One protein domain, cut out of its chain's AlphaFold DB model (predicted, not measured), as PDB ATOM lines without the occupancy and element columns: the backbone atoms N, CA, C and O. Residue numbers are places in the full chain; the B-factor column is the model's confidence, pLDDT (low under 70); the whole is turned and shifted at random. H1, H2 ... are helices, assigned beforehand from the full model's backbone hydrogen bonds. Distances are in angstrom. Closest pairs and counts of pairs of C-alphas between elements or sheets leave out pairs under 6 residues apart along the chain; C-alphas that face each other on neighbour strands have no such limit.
ATOM      1  N   GLU A 277     -25.187 -26.551  34.993       94.56
ATOM      2  CA  GLU A 277     -25.349 -27.575  36.035       94.56
ATOM      3  C   GLU A 277     -24.059 -28.387  36.245       94.56
ATOM      4  O   GLU A 277     -23.694 -28.731  37.369       94.56
ATOM      5  N   ILE A 278     -23.326 -28.658  35.157       95.44
ATOM      6  CA  ILE A 278     -22.032 -29.359  35.196       95.44
ATOM      7  C   ILE A 278     -20.964 -28.463  35.836       95.44
ATOM      8  O   ILE A 278     -20.141 -28.933  36.624       95.44
ATOM      9  N   TRP A 279     -20.970 -27.170  35.503       97.19
ATOM     10  CA  TRP A 279     -20.069 -26.193  36.108       97.19
ATOM     11  C   TRP A 279     -20.363 -25.994  37.596       97.19
ATOM     12  O   TRP A 279     -19.436 -26.036  38.402       97.19
ATOM     13  N   GLU A 280     -21.636 -25.861  37.969       97.12
ATOM     14  CA  GLU A 280     -22.085 -25.739  39.354       97.12
ATOM     15  C   GLU A 280     -21.622 -26.948  40.176       97.12
ATOM     16  O   GLU A 280     -20.983 -26.782  41.215       97.12
ATOM     17  N   GLN A 281     -21.853 -28.169  39.682       96.75
ATOM     18  CA  GLN A 281     -21.406 -29.383  40.363       96.75
ATOM     19  C   GLN A 281     -19.877 -29.416  40.534       96.75
ATOM     20  O   GLN A 281     -19.377 -29.777  41.601       96.75
ATOM     21  N   ALA A 282     -19.115 -29.005  39.514       97.44
ATOM     22  CA  ALA A 282     -17.657 -28.932  39.595       97.44
ATOM     23  C   ALA A 282     -17.176 -27.879  40.616       97.44
ATOM     24  O   ALA A 282     -16.238 -28.145  41.371       97.44
ATOM     25  N   ILE A 283     -17.836 -26.718  40.683       97.75
ATOM     26  CA  ILE A 283     -17.593 -25.664  41.679       97.75
ATOM     27  C   ILE A 283     -17.888 -26.167  43.094       97.75
ATOM     28  O   ILE A 283     -17.023 -26.056  43.963       97.75
ATOM     29  N   MET A 284     -19.054 -26.771  43.329       97.19
ATOM     30  CA  MET A 284     -19.427 -27.284  44.651       97.19
ATOM     31  C   MET A 284     -18.456 -28.371  45.128       97.19
ATOM     32  O   MET A 284     -17.929 -28.281  46.239       97.19
ATOM     33  N   ASN A 285     -18.115 -29.329  44.258       96.50
ATOM     34  CA  ASN A 285     -17.111 -30.356  44.550       96.50
ATOM     35  C   ASN A 285     -15.751 -29.739  44.912       96.50
ATOM     36  O   ASN A 285     -15.103 -30.171  45.865       96.50
ATOM     37  N   LYS A 286     -15.317 -28.701  44.189       96.62
ATOM     38  CA  LYS A 286     -14.062 -27.985  44.447       96.62
ATOM     39  C   LYS A 286     -14.070 -27.261  45.799       96.62
ATOM     40  O   LYS A 286     -13.106 -27.385  46.557       96.62
ATOM     41  N   LEU A 287     -15.151 -26.550  46.122       96.56
ATOM     42  CA  LEU A 287     -15.322 -25.852  47.402       96.56
ATOM     43  C   LEU A 287     -15.430 -26.817  48.596       96.56
ATOM     44  O   LEU A 287     -15.030 -26.462  49.706       96.56
ATOM     45  N   GLN A 288     -15.937 -28.033  48.375       95.94
ATOM     46  CA  GLN A 288     -16.018 -29.087  49.386       95.94
ATOM     47  C   GLN A 288     -14.668 -29.794  49.597       95.94
ATOM     48  O   GLN A 288     -14.212 -29.902  50.735       95.94
ATOM     49  N   LEU A 289     -14.003 -30.233  48.520       95.31
ATOM     50  CA  LEU A 289     -12.713 -30.938  48.580       95.31
ATOM     51  C   LEU A 289     -11.579 -30.063  49.125       95.31
ATOM     52  O   LEU A 289     -10.695 -30.565  49.812       95.31
ATOM     53  N   ASN A 290     -11.609 -28.760  48.835       95.94
ATOM     54  CA  ASN A 290     -10.643 -27.784  49.335       95.94
ATOM     55  C   ASN A 290     -11.259 -26.841  50.391       95.94
ATOM     56  O   ASN A 290     -10.876 -25.674  50.456       95.94
ATOM     57  N   LYS A 291     -12.202 -27.319  51.225       95.44
ATOM     58  CA  LYS A 291     -12.899 -26.507  52.254       95.44
ATOM     59  C   LYS A 291     -11.942 -25.680  53.126       95.44
ATOM     60  O   LYS A 291     -12.226 -24.519  53.407       95.44
ATOM     61  N   ASP A 292     -10.808 -26.259  53.501       94.88
ATOM     62  CA  ASP A 292      -9.738 -25.656  54.304       94.88
ATOM     63  C   ASP A 292      -8.989 -24.500  53.608       94.88
ATOM     64  O   ASP A 292      -8.376 -23.673  54.278       94.88
ATOM     65  N   HIS A 293      -9.056 -24.390  52.275       93.44
ATOM     66  CA  HIS A 293      -8.479 -23.258  51.531       93.44
ATOM     67  C   HIS A 293      -9.402 -22.033  51.507       93.44
ATOM     68  O   HIS A 293      -8.935 -20.942  51.187       93.44
ATOM     69  N   TYR A 294     -10.686 -22.205  51.840       94.31
ATOM     70  CA  TYR A 294     -11.716 -21.159  51.796       94.31
ATOM     71  C   TYR A 294     -12.315 -20.841  53.176       94.31
ATOM     72  O   TYR A 294     -13.320 -20.141  53.257       94.31
ATOM     73  N   GLN A 295     -11.738 -21.376  54.254       94.94
ATOM     74  CA  GLN A 295     -12.227 -21.181  55.616       94.94
ATOM     75  C   GLN A 295     -11.736 -19.837  56.179       94.94
ATOM     76  O   GLN A 295     -10.534 -19.597  56.271       94.94
ATOM     77  N   GLY A 296     -12.680 -18.963  56.536       92.19
ATOM     78  CA  GLY A 296     -12.424 -17.722  57.273       92.19
ATOM     79  C   GLY A 296     -12.519 -17.918  58.789       92.19
ATOM     80  O   GLY A 296     -12.765 -19.030  59.259       92.19
ATOM     81  N   GLN A 297     -12.360 -16.836  59.557       94.19
ATOM     82  CA  GLN A 297     -12.570 -16.872  61.013       94.19
ATOM     83  C   GLN A 297     -14.058 -16.981  61.368       94.19
ATOM     84  O   GLN A 297     -14.412 -17.562  62.390       94.19
ATOM     85  N   THR A 298     -14.928 -16.452  60.504       94.50
ATOM     86  CA  THR A 298     -16.388 -16.526  60.634       94.50
ATOM     87  C   THR A 298     -17.020 -17.238  59.435       94.50
ATOM     88  O   THR A 298     -16.400 -17.422  58.379       94.50
ATOM     89  N   GLU A 299     -18.288 -17.621  59.574       90.75
ATOM     90  CA  GLU A 299     -19.078 -18.153  58.460       90.75
ATOM     91  C   GLU A 299     -19.231 -17.124  57.330       90.75
ATOM     92  O   GLU A 299     -19.033 -17.462  56.164       90.75
ATOM     93  N   TRP A 300     -19.468 -15.852  57.667       90.06
ATOM     94  CA  TRP A 300     -19.527 -14.760  56.690       90.06
ATOM     95  C   TRP A 300     -18.227 -14.635  55.883       90.06
ATOM     96  O   TRP A 300     -18.262 -14.546  54.654       90.06
ATOM     97  N   GLU A 301     -17.065 -14.694  56.541       93.50
ATOM     98  CA  GLU A 301     -15.779 -14.675  55.839       93.50
ATOM     99  C   GLU A 301     -15.573 -15.910  54.961       93.50
ATOM    100  O   GLU A 301     -15.078 -15.787  53.840       93.50
ATOM    101  N   THR A 302     -15.978 -17.084  55.447       95.12
ATOM    102  CA  THR A 302     -15.930 -18.341  54.689       95.12
ATOM    103  C   THR A 302     -16.782 -18.239  53.423       95.12
ATOM    104  O   THR A 302     -16.318 -18.561  52.328       95.12
ATOM    105  N   ASN A 303     -18.009 -17.726  53.535       93.94
ATOM    106  CA  ASN A 303     -18.907 -17.559  52.396       93.94
ATOM    107  C   ASN A 303     -18.374 -16.503  51.402       93.94
ATOM    108  O   ASN A 303     -18.352 -16.735  50.192       93.94
ATOM    109  N   ARG A 304     -17.802 -15.398  51.906       94.75
ATOM    110  CA  ARG A 304     -17.109 -14.381  51.096       94.75
ATOM    111  C   ARG A 304     -15.913 -14.946  50.321       94.75
ATOM    112  O   ARG A 304     -15.753 -14.631  49.144       94.75
ATOM    113  N   LEU A 305     -15.058 -15.753  50.954       96.69
ATOM    114  CA  LEU A 305     -13.887 -16.363  50.301       96.69
ATOM    115  C   LEU A 305     -14.303 -17.339  49.193       96.69
ATOM    116  O   LEU A 305     -13.685 -17.373  48.127       96.69
ATOM    117  N   ARG A 306     -15.387 -18.092  49.410       97.44
ATOM    118  CA  ARG A 306     -15.988 -18.961  48.389       97.44
ATOM    119  C   ARG A 306     -16.581 -18.159  47.226       97.44
ATOM    120  O   ARG A 306     -16.302 -18.495  46.078       97.44
ATOM    121  N   GLY A 307     -17.319 -17.079  47.500       96.56
ATOM    122  CA  GLY A 307     -17.846 -16.166  46.473       96.56
ATOM    123  C   GLY A 307     -16.734 -15.541  45.623       96.56
ATOM    124  O   GLY A 307     -16.766 -15.604  44.396       96.56
ATOM    125  N   GLN A 308     -15.661 -15.058  46.259       97.25
ATOM    126  CA  GLN A 308     -14.464 -14.588  45.551       97.25
ATOM    127  C   GLN A 308     -13.847 -15.661  44.648       97.25
ATOM    128  O   GLN A 308     -13.463 -15.352  43.521       97.25
ATOM    129  N   TYR A 309     -13.766 -16.918  45.100       97.62
ATOM    130  CA  TYR A 309     -13.280 -18.003  44.248       97.62
ATOM    131  C   TYR A 309     -14.200 -18.231  43.041       97.62
ATOM    132  O   TYR A 309     -13.713 -18.275  41.911       97.62
ATOM    133  N   ILE A 310     -15.519 -18.301  43.252       97.62
ATOM    134  CA  ILE A 310     -16.513 -18.465  42.178       97.62
ATOM    135  C   ILE A 310     -16.388 -17.349  41.140       97.62
ATOM    136  O   ILE A 310     -16.341 -17.643  39.948       97.62
ATOM    137  N   TYR A 311     -16.229 -16.096  41.572       97.31
ATOM    138  CA  TYR A 311     -15.984 -14.959  40.680       97.31
ATOM    139  C   TYR A 311     -14.759 -15.166  39.771       97.31
ATOM    140  O   TYR A 311     -14.824 -14.878  38.580       97.31
ATOM    141  N   THR A 312     -13.664 -15.755  40.274       97.31
ATOM    142  CA  THR A 312     -12.492 -16.090  39.431       97.31
ATOM    143  C   THR A 312     -12.717 -17.261  38.465       97.31
ATOM    144  O   THR A 312     -11.858 -17.531  37.625       97.31
ATOM    145  N   ARG A 313     -13.845 -17.978  38.575       97.81
ATOM    146  CA  ARG A 313     -14.249 -19.066  37.668       97.81
ATOM    147  C   ARG A 313     -15.302 -18.647  36.636       97.81
ATOM    148  O   ARG A 313     -15.825 -19.512  35.934       97.81
ATOM    149  N   ILE A 314     -15.589 -17.354  36.511       97.12
ATOM    150  CA  ILE A 314     -16.463 -16.780  35.479       97.12
ATOM    151  C   ILE A 314     -15.577 -16.107  34.422       97.12
ATOM    152  O   ILE A 314     -14.613 -15.422  34.762       97.12
ATOM    153  N   ASP A 315     -15.865 -16.319  33.137       96.88
ATOM    154  CA  ASP A 315     -15.156 -15.629  32.058       96.88
ATOM    155  C   ASP A 315     -15.566 -14.151  32.027       96.88
ATOM    156  O   ASP A 315     -16.739 -13.826  31.851       96.88
ATOM    157  N   ALA A 316     -14.584 -13.255  32.137       94.56
ATOM    158  CA  ALA A 316     -14.772 -11.808  32.081       94.56
ATOM    159  C   ALA A 316     -15.432 -11.306  30.778       94.56
ATOM    160  O   ALA A 316     -15.897 -10.169  30.743       94.56
ATOM    161  N   LYS A 317     -15.455 -12.123  29.714       93.00
ATOM    162  CA  LYS A 317     -16.125 -11.835  28.431       93.00
ATOM    163  C   LYS A 317     -17.390 -12.673  28.189       93.00
ATOM    164  O   LYS A 317     -17.943 -12.627  27.094       93.00
ATOM    165  N   GLY A 318     -17.816 -13.476  29.164       93.56
ATOM    166  CA  GLY A 318     -18.988 -14.343  29.054       93.56
ATOM    167  C   GLY A 318     -20.296 -13.647  29.435       93.56
ATOM    168  O   GLY A 318     -20.313 -12.764  30.293       93.56
ATOM    169  N   ARG A 319     -21.421 -14.118  28.879       93.31
ATOM    170  CA  ARG A 319     -22.779 -13.676  29.255       93.31
ATOM    171  C   ARG A 319     -23.050 -13.826  30.759       93.31
ATOM    172  O   ARG A 319     -23.754 -13.006  31.333       93.31
ATOM    173  N   ALA A 320     -22.452 -14.822  31.415       94.81
ATOM    174  CA  ALA A 320     -22.513 -14.978  32.868       94.81
ATOM    175  C   ALA A 320     -21.941 -13.758  33.621       94.81
ATOM    176  O   ALA A 320     -22.503 -13.351  34.635       94.81
ATOM    177  N   MET A 321     -20.868 -13.141  33.113       96.31
ATOM    178  CA  MET A 321     -20.299 -11.917  33.683       96.31
ATOM    179  C   MET A 321     -21.143 -10.684  33.348       96.31
ATOM    180  O   MET A 321     -21.334  -9.840  34.219       96.31
ATOM    181  N   GLU A 322     -21.693 -10.590  32.131       95.38
ATOM    182  CA  GLU A 322     -22.622  -9.508  31.758       95.38
ATOM    183  C   GLU A 322     -23.847  -9.456  32.682       95.38
ATOM    184  O   GLU A 322     -24.253  -8.376  33.099       95.38
ATOM    185  N   LEU A 323     -24.408 -10.620  33.027       93.69
ATOM    186  CA  LEU A 323     -25.544 -10.746  33.944       93.69
ATOM    187  C   LEU A 323     -25.157 -10.414  35.393       93.69
ATOM    188  O   LEU A 323     -25.935  -9.805  36.120       93.69
ATOM    189  N   LEU A 324     -23.956 -10.809  35.822       94.44
ATOM    190  CA  LEU A 324     -23.487 -10.634  37.197       94.44
ATOM    191  C   LEU A 324     -22.987  -9.209  37.496       94.44
ATOM    192  O   LEU A 324     -23.086  -8.741  38.629       94.44
ATOM    193  N   TYR A 325     -22.434  -8.508  36.505       94.69
ATOM    194  CA  TYR A 325     -21.798  -7.202  36.700       94.69
ATOM    195  C   TYR A 325     -22.744  -6.105  37.240       94.69
ATOM    196  O   TYR A 325     -22.337  -5.418  38.183       94.69
ATOM    197  N   PRO A 326     -23.997  -5.951  36.755       94.44
ATOM    198  CA  PRO A 326     -24.971  -5.035  37.352       94.44
ATOM    199  C   PRO A 326     -25.225  -5.322  38.835       94.44
ATOM    200  O   PRO A 326     -25.287  -4.396  39.641       94.44
ATOM    201  N   GLU A 327     -25.291  -6.597  39.217       93.06
ATOM    202  CA  GLU A 327     -25.548  -7.016  40.596       93.06
ATOM    203  C   GLU A 327     -24.325  -6.785  41.506       93.06
ATOM    204  O   GLU A 327     -24.462  -6.340  42.646       93.06
ATOM    205  N   ILE A 328     -23.104  -6.960  40.980       93.62
ATOM    206  CA  ILE A 328     -21.860  -6.548  41.659       93.62
ATOM    207  C   ILE A 328     -21.837  -5.031  41.879       93.62
ATOM    208  O   ILE A 328     -21.448  -4.581  42.957       93.62
ATOM    209  N   ALA A 329     -22.243  -4.243  40.877       93.38
ATOM    210  CA  ALA A 329     -22.301  -2.789  40.980       93.38
ATOM    211  C   ALA A 329     -23.358  -2.339  42.004       93.38
ATOM    212  O   ALA A 329     -23.071  -1.478  42.836       93.38
ATOM    213  N   ARG A 330     -24.538  -2.977  42.011       92.56
ATOM    214  CA  ARG A 330     -25.625  -2.739  42.975       92.56
ATOM    215  C   ARG A 330     -25.200  -3.017  44.421       92.56
ATOM    216  O   ARG A 330     -25.557  -2.260  45.318       92.56
ATOM    217  N   LEU A 331     -24.425  -4.079  44.644       90.62
ATOM    218  CA  LEU A 331     -23.877  -4.451  45.956       90.62
ATOM    219  C   LEU A 331     -22.527  -3.781  46.280       90.62
ATOM    220  O   LEU A 331     -21.932  -4.068  47.319       90.62
ATOM    221  N   GLY A 332     -22.004  -2.922  45.400       92.19
ATOM    222  CA  GLY A 332     -20.741  -2.188  45.553       92.19
ATOM    223  C   GLY A 332     -19.457  -3.032  45.498       92.19
ATOM    224  O   GLY A 332     -18.388  -2.507  45.182       92.19
ATOM    225  N   SER A 333     -19.509  -4.335  45.794       91.31
ATOM    226  CA  SER A 333     -18.366  -5.243  45.670       91.31
ATOM    227  C   SER A 333     -18.773  -6.715  45.647       91.31
ATOM    228  O   SER A 333     -19.626  -7.145  46.421       91.31
ATOM    229  N   VAL A 334     -18.015  -7.530  44.901       89.38
ATOM    230  CA  VAL A 334     -18.029  -9.008  44.979       89.38
ATOM    231  C   VAL A 334     -17.860  -9.505  46.426       89.38
ATOM    232  O   VAL A 334     -18.360 -10.562  46.783       89.38
ATOM    233  N   LYS A 335     -17.205  -8.725  47.303       88.00
ATOM    234  CA  LYS A 335     -17.051  -9.038  48.737       88.00
ATOM    235  C   LYS A 335     -18.369  -9.136  49.519       88.00
ATOM    236  O   LYS A 335     -18.352  -9.704  50.606       88.00
ATOM    237  N   HIS A 336     -19.464  -8.580  49.003       87.31
ATOM    238  CA  HIS A 336     -20.797  -8.676  49.608       87.31
ATOM    239  C   HIS A 336     -21.632  -9.817  49.011       87.31
ATOM    240  O   HIS A 336     -22.739 -10.073  49.474       87.31
ATOM    241  N   MET A 337     -21.097 -10.521  48.011       91.56
ATOM    242  CA  MET A 337     -21.778 -11.595  47.303       91.56
ATOM    243  C   MET A 337     -21.272 -12.952  47.815       91.56
ATOM    244  O   MET A 337     -20.143 -13.361  47.539       91.56
ATOM    245  N   GLY A 338     -22.098 -13.634  48.613       93.44
ATOM    246  CA  GLY A 338     -21.817 -14.997  49.073       93.44
ATOM    247  C   GLY A 338     -21.863 -16.007  47.924       93.44
ATOM    248  O   GLY A 338     -22.531 -15.780  46.915       93.44
ATOM    249  N   ALA A 339     -21.187 -17.140  48.087       95.38
ATOM    250  CA  ALA A 339     -21.172 -18.234  47.120       95.38
ATOM    251  C   ALA A 339     -22.577 -18.718  46.748       95.38
ATOM    252  O   ALA A 339     -22.888 -18.857  45.565       95.38
ATOM    253  N   ASP A 340     -23.432 -18.917  47.751       93.88
ATOM    254  CA  ASP A 340     -24.792 -19.427  47.562       93.88
ATOM    255  C   ASP A 340     -25.657 -18.420  46.791       93.88
ATOM    256  O   ASP A 340     -26.430 -18.802  45.911       93.88
ATOM    257  N   TYR A 341     -25.456 -17.119  47.045       95.00
ATOM    258  CA  TYR A 341     -26.097 -16.043  46.290       95.00
ATOM    259  C   TYR A 341     -25.624 -16.028  44.832       95.00
ATOM    260  O   TYR A 341     -26.454 -16.030  43.927       95.00
ATOM    261  N   MET A 342     -24.305 -16.065  44.588       95.50
ATOM    262  CA  MET A 342     -23.739 -16.077  43.229       95.50
ATOM    263  C   MET A 342     -24.272 -17.244  42.401       95.50
ATOM    264  O   MET A 342     -24.666 -17.063  41.251       95.50
ATOM    265  N   ILE A 343     -24.291 -18.441  42.988       95.88
ATOM    266  CA  ILE A 343     -24.747 -19.652  42.309       95.88
ATOM    267  C   ILE A 343     -26.255 -19.595  42.059       95.88
ATOM    268  O   ILE A 343     -26.681 -19.870  40.941       95.88
ATOM    269  N   THR A 344     -27.057 -19.173  43.041       95.06
ATOM    270  CA  THR A 344     -28.515 -19.035  42.874       95.06
ATOM    271  C   THR A 344     -28.860 -18.002  41.801       95.06
ATOM    272  O   THR A 344     -29.658 -18.288  40.913       95.06
ATOM    273  N   PHE A 345     -28.210 -16.834  41.822       94.50
ATOM    274  CA  PHE A 345     -28.395 -15.783  40.822       94.50
ATOM    275  C   PHE A 345     -28.059 -16.276  39.407       94.50
ATOM    276  O   PHE A 345     -28.879 -16.159  38.496       94.50
ATOM    277  N   LEU A 346     -26.881 -16.885  39.222       94.44
ATOM    278  CA  LEU A 346     -26.465 -17.414  37.921       94.44
ATOM    279  C   LEU A 346     -27.354 -18.574  37.454       94.44
ATOM    280  O   LEU A 346     -27.634 -18.669  36.263       94.44
ATOM    281  N   ARG A 347     -27.838 -19.419  38.373       94.31
ATOM    282  CA  ARG A 347     -28.775 -20.508  38.066       94.31
ATOM    283  C   ARG A 347     -30.076 -19.956  37.486       94.31
ATOM    284  O   ARG A 347     -30.481 -20.395  36.414       94.31
ATOM    285  N   LEU A 348     -30.699 -18.986  38.159       91.19
ATOM    286  CA  LEU A 348     -31.930 -18.351  37.678       91.19
ATOM    287  C   LEU A 348     -31.696 -17.669  36.322       91.19
ATOM    288  O   LEU A 348     -32.425 -17.930  35.368       91.19
ATOM    289  N   ALA A 349     -30.628 -16.875  36.201       90.25
ATOM    290  CA  ALA A 349     -30.362 -16.077  35.008       90.25
ATOM    291  C   ALA A 349     -29.913 -16.888  33.770       90.25
ATOM    292  O   ALA A 349     -30.144 -16.444  32.645       90.25
ATOM    293  N   LEU A 350     -29.267 -18.051  33.945       89.31
ATOM    294  CA  LEU A 350     -28.759 -18.875  32.834       89.31
ATOM    295  C   LEU A 350     -29.655 -20.071  32.483       89.31
ATOM    296  O   LEU A 350     -29.718 -20.431  31.309       89.31
ATOM    297  N   ILE A 351     -30.346 -20.682  33.456       85.38
ATOM    298  CA  ILE A 351     -31.274 -21.795  33.179       85.38
ATOM    299  C   ILE A 351     -32.646 -21.265  32.741       85.38
ATOM    300  O   ILE A 351     -33.259 -21.843  31.844       85.38
ATOM    301  N   ASN A 352     -33.128 -20.168  33.337       78.25
ATOM    302  CA  ASN A 352     -34.468 -19.640  33.084       78.25
ATOM    303  C   ASN A 352     -34.414 -18.247  32.413       78.25
ATOM    304  O   ASN A 352     -34.564 -17.222  33.080       78.25
ATOM    305  N   PRO A 353     -34.221 -18.164  31.078       58.97
ATOM    306  CA  PRO A 353     -34.048 -16.885  30.379       58.97
ATOM    307  C   PRO A 353     -35.276 -15.960  30.457       58.97
ATOM    308  O   PRO A 353     -35.144 -14.752  30.266       58.97
ATOM    309  N   LEU A 354     -36.461 -16.497  30.778       56.88
ATOM    310  CA  LEU A 354     -37.644 -15.687  31.078       56.88
ATOM    311  C   LEU A 354     -37.465 -14.885  32.377       56.88
ATOM    312  O   LEU A 354     -37.800 -13.701  32.400       56.88
ATOM    313  N   GLU A 355     -36.857 -15.455  33.419       52.44
ATOM    314  CA  GLU A 355     -36.540 -14.704  34.641       52.44
ATOM    315  C   GLU A 355     -35.394 -13.707  34.458       52.44
ATOM    316  O   GLU A 355     -35.439 -12.628  35.050       52.44
ATOM    317  N   ALA A 356     -34.425 -13.985  33.579       51.00
ATOM    318  CA  ALA A 356     -33.412 -12.994  33.209       51.00
ATOM    319  C   ALA A 356     -34.054 -11.715  32.628       51.00
ATOM    320  O   ALA A 356     -33.685 -10.608  33.023       51.00
ATOM    321  N   SER A 357     -35.088 -11.849  31.785       54.22
ATOM    322  CA  SER A 357     -35.850 -10.691  31.281       54.22
ATOM    323  C   SER A 357     -36.651  -9.952  32.370       54.22
ATOM    324  O   SER A 357     -36.836  -8.741  32.277       54.22
ATOM    325  N   LEU A 358     -37.061 -10.637  33.446       53.22
ATOM    326  CA  LEU A 358     -37.720 -10.039  34.623       53.22
ATOM    327  C   LEU A 358     -36.731  -9.407  35.625       53.22
ATOM    328  O   LEU A 358     -37.137  -8.620  36.487       53.22
ATOM    329  N   ALA A 359     -35.443  -9.741  35.541       50.31
ATOM    330  CA  ALA A 359     -34.372  -9.027  36.231       50.31
ATOM    331  C   ALA A 359     -34.009  -7.735  35.476       50.31
ATOM    332  O   ALA A 359     -33.978  -6.668  36.084       50.31
ATOM    333  N   GLU A 360     -33.839  -7.806  34.150       56.09
ATOM    334  CA  GLU A 360     -33.614  -6.626  33.297       56.09
ATOM    335  C   GLU A 360     -34.825  -5.660  33.332       56.09
ATOM    336  O   GLU A 360     -34.655  -4.447  33.442       56.09
ATOM    337  N   GLY A 361     -36.058  -6.186  33.345       49.22
ATOM    338  CA  GLY A 361     -37.303  -5.406  33.356       49.22
ATOM    339  C   GLY A 361     -37.654  -4.678  34.663       49.22
ATOM    340  O   GLY A 361     -38.631  -3.936  34.682       49.22
ATOM    341  N   ARG A 362     -36.883  -4.845  35.748       47.84
ATOM    342  CA  ARG A 362     -37.083  -4.118  37.024       47.84
ATOM    343  C   ARG A 362     -36.402  -2.737  37.076       47.84
ATOM    344  O   ARG A 362     -36.337  -2.127  38.141       47.84
TER     345      ARG A 362
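This is residues 277 to 362 of the 364 residues of an uncharacterized protein of Aaosphaeria arxii CBS 175.79 (UniProt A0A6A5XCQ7). Helix H4 is the core: H2 packs on its residues 339 to 342, H3 on residues 345 to 350, H1 runs nearly alongside, and H5 turns off its end as a corner. The printed part has 86 residues, five named helices, H1 to H5 in chain order, and no named strand: all helix, compact, radius of gyration of the C-alphas 13.1 A, spans 39 by 29 by 21 A.

H1, residues 277 to 289, starts at C-alpha (-25.349, -27.575, 36.035) and measures 18.1 A; H2, 299 to 311, 18.3 A; H4, 339 to 351, 17.6 A. H3 is 319 to 330; H5, 353 to 362, ends at C-alpha (-37.083, -4.118, 37.024).

H4, the hub, touches H2 (C-alphas Gly 307 and Ala 339 closest, 4.0 A) and H3 (Ala 320 and Leu 346, 6.9 A). H4 and H5 touch only at the corner (Ala 349 and Ala 356, 4.7 A). H1 is close but not clearly touching H4 (Glu 280 and Ile 343, 7.3 A), a shallow tilt of 12 degrees, opposite ways. O i to N i+4 pairs are all within hydrogen-bond range in H1, H2 and H4, 6 of 8 in H3, 5 of 6 in H5.

The farthest C-alphas, Asp 292 and Gly 361, are 40.1 A apart. The printed part has no cut and no long link. Residues 353 to 362 have pLDDT under 70.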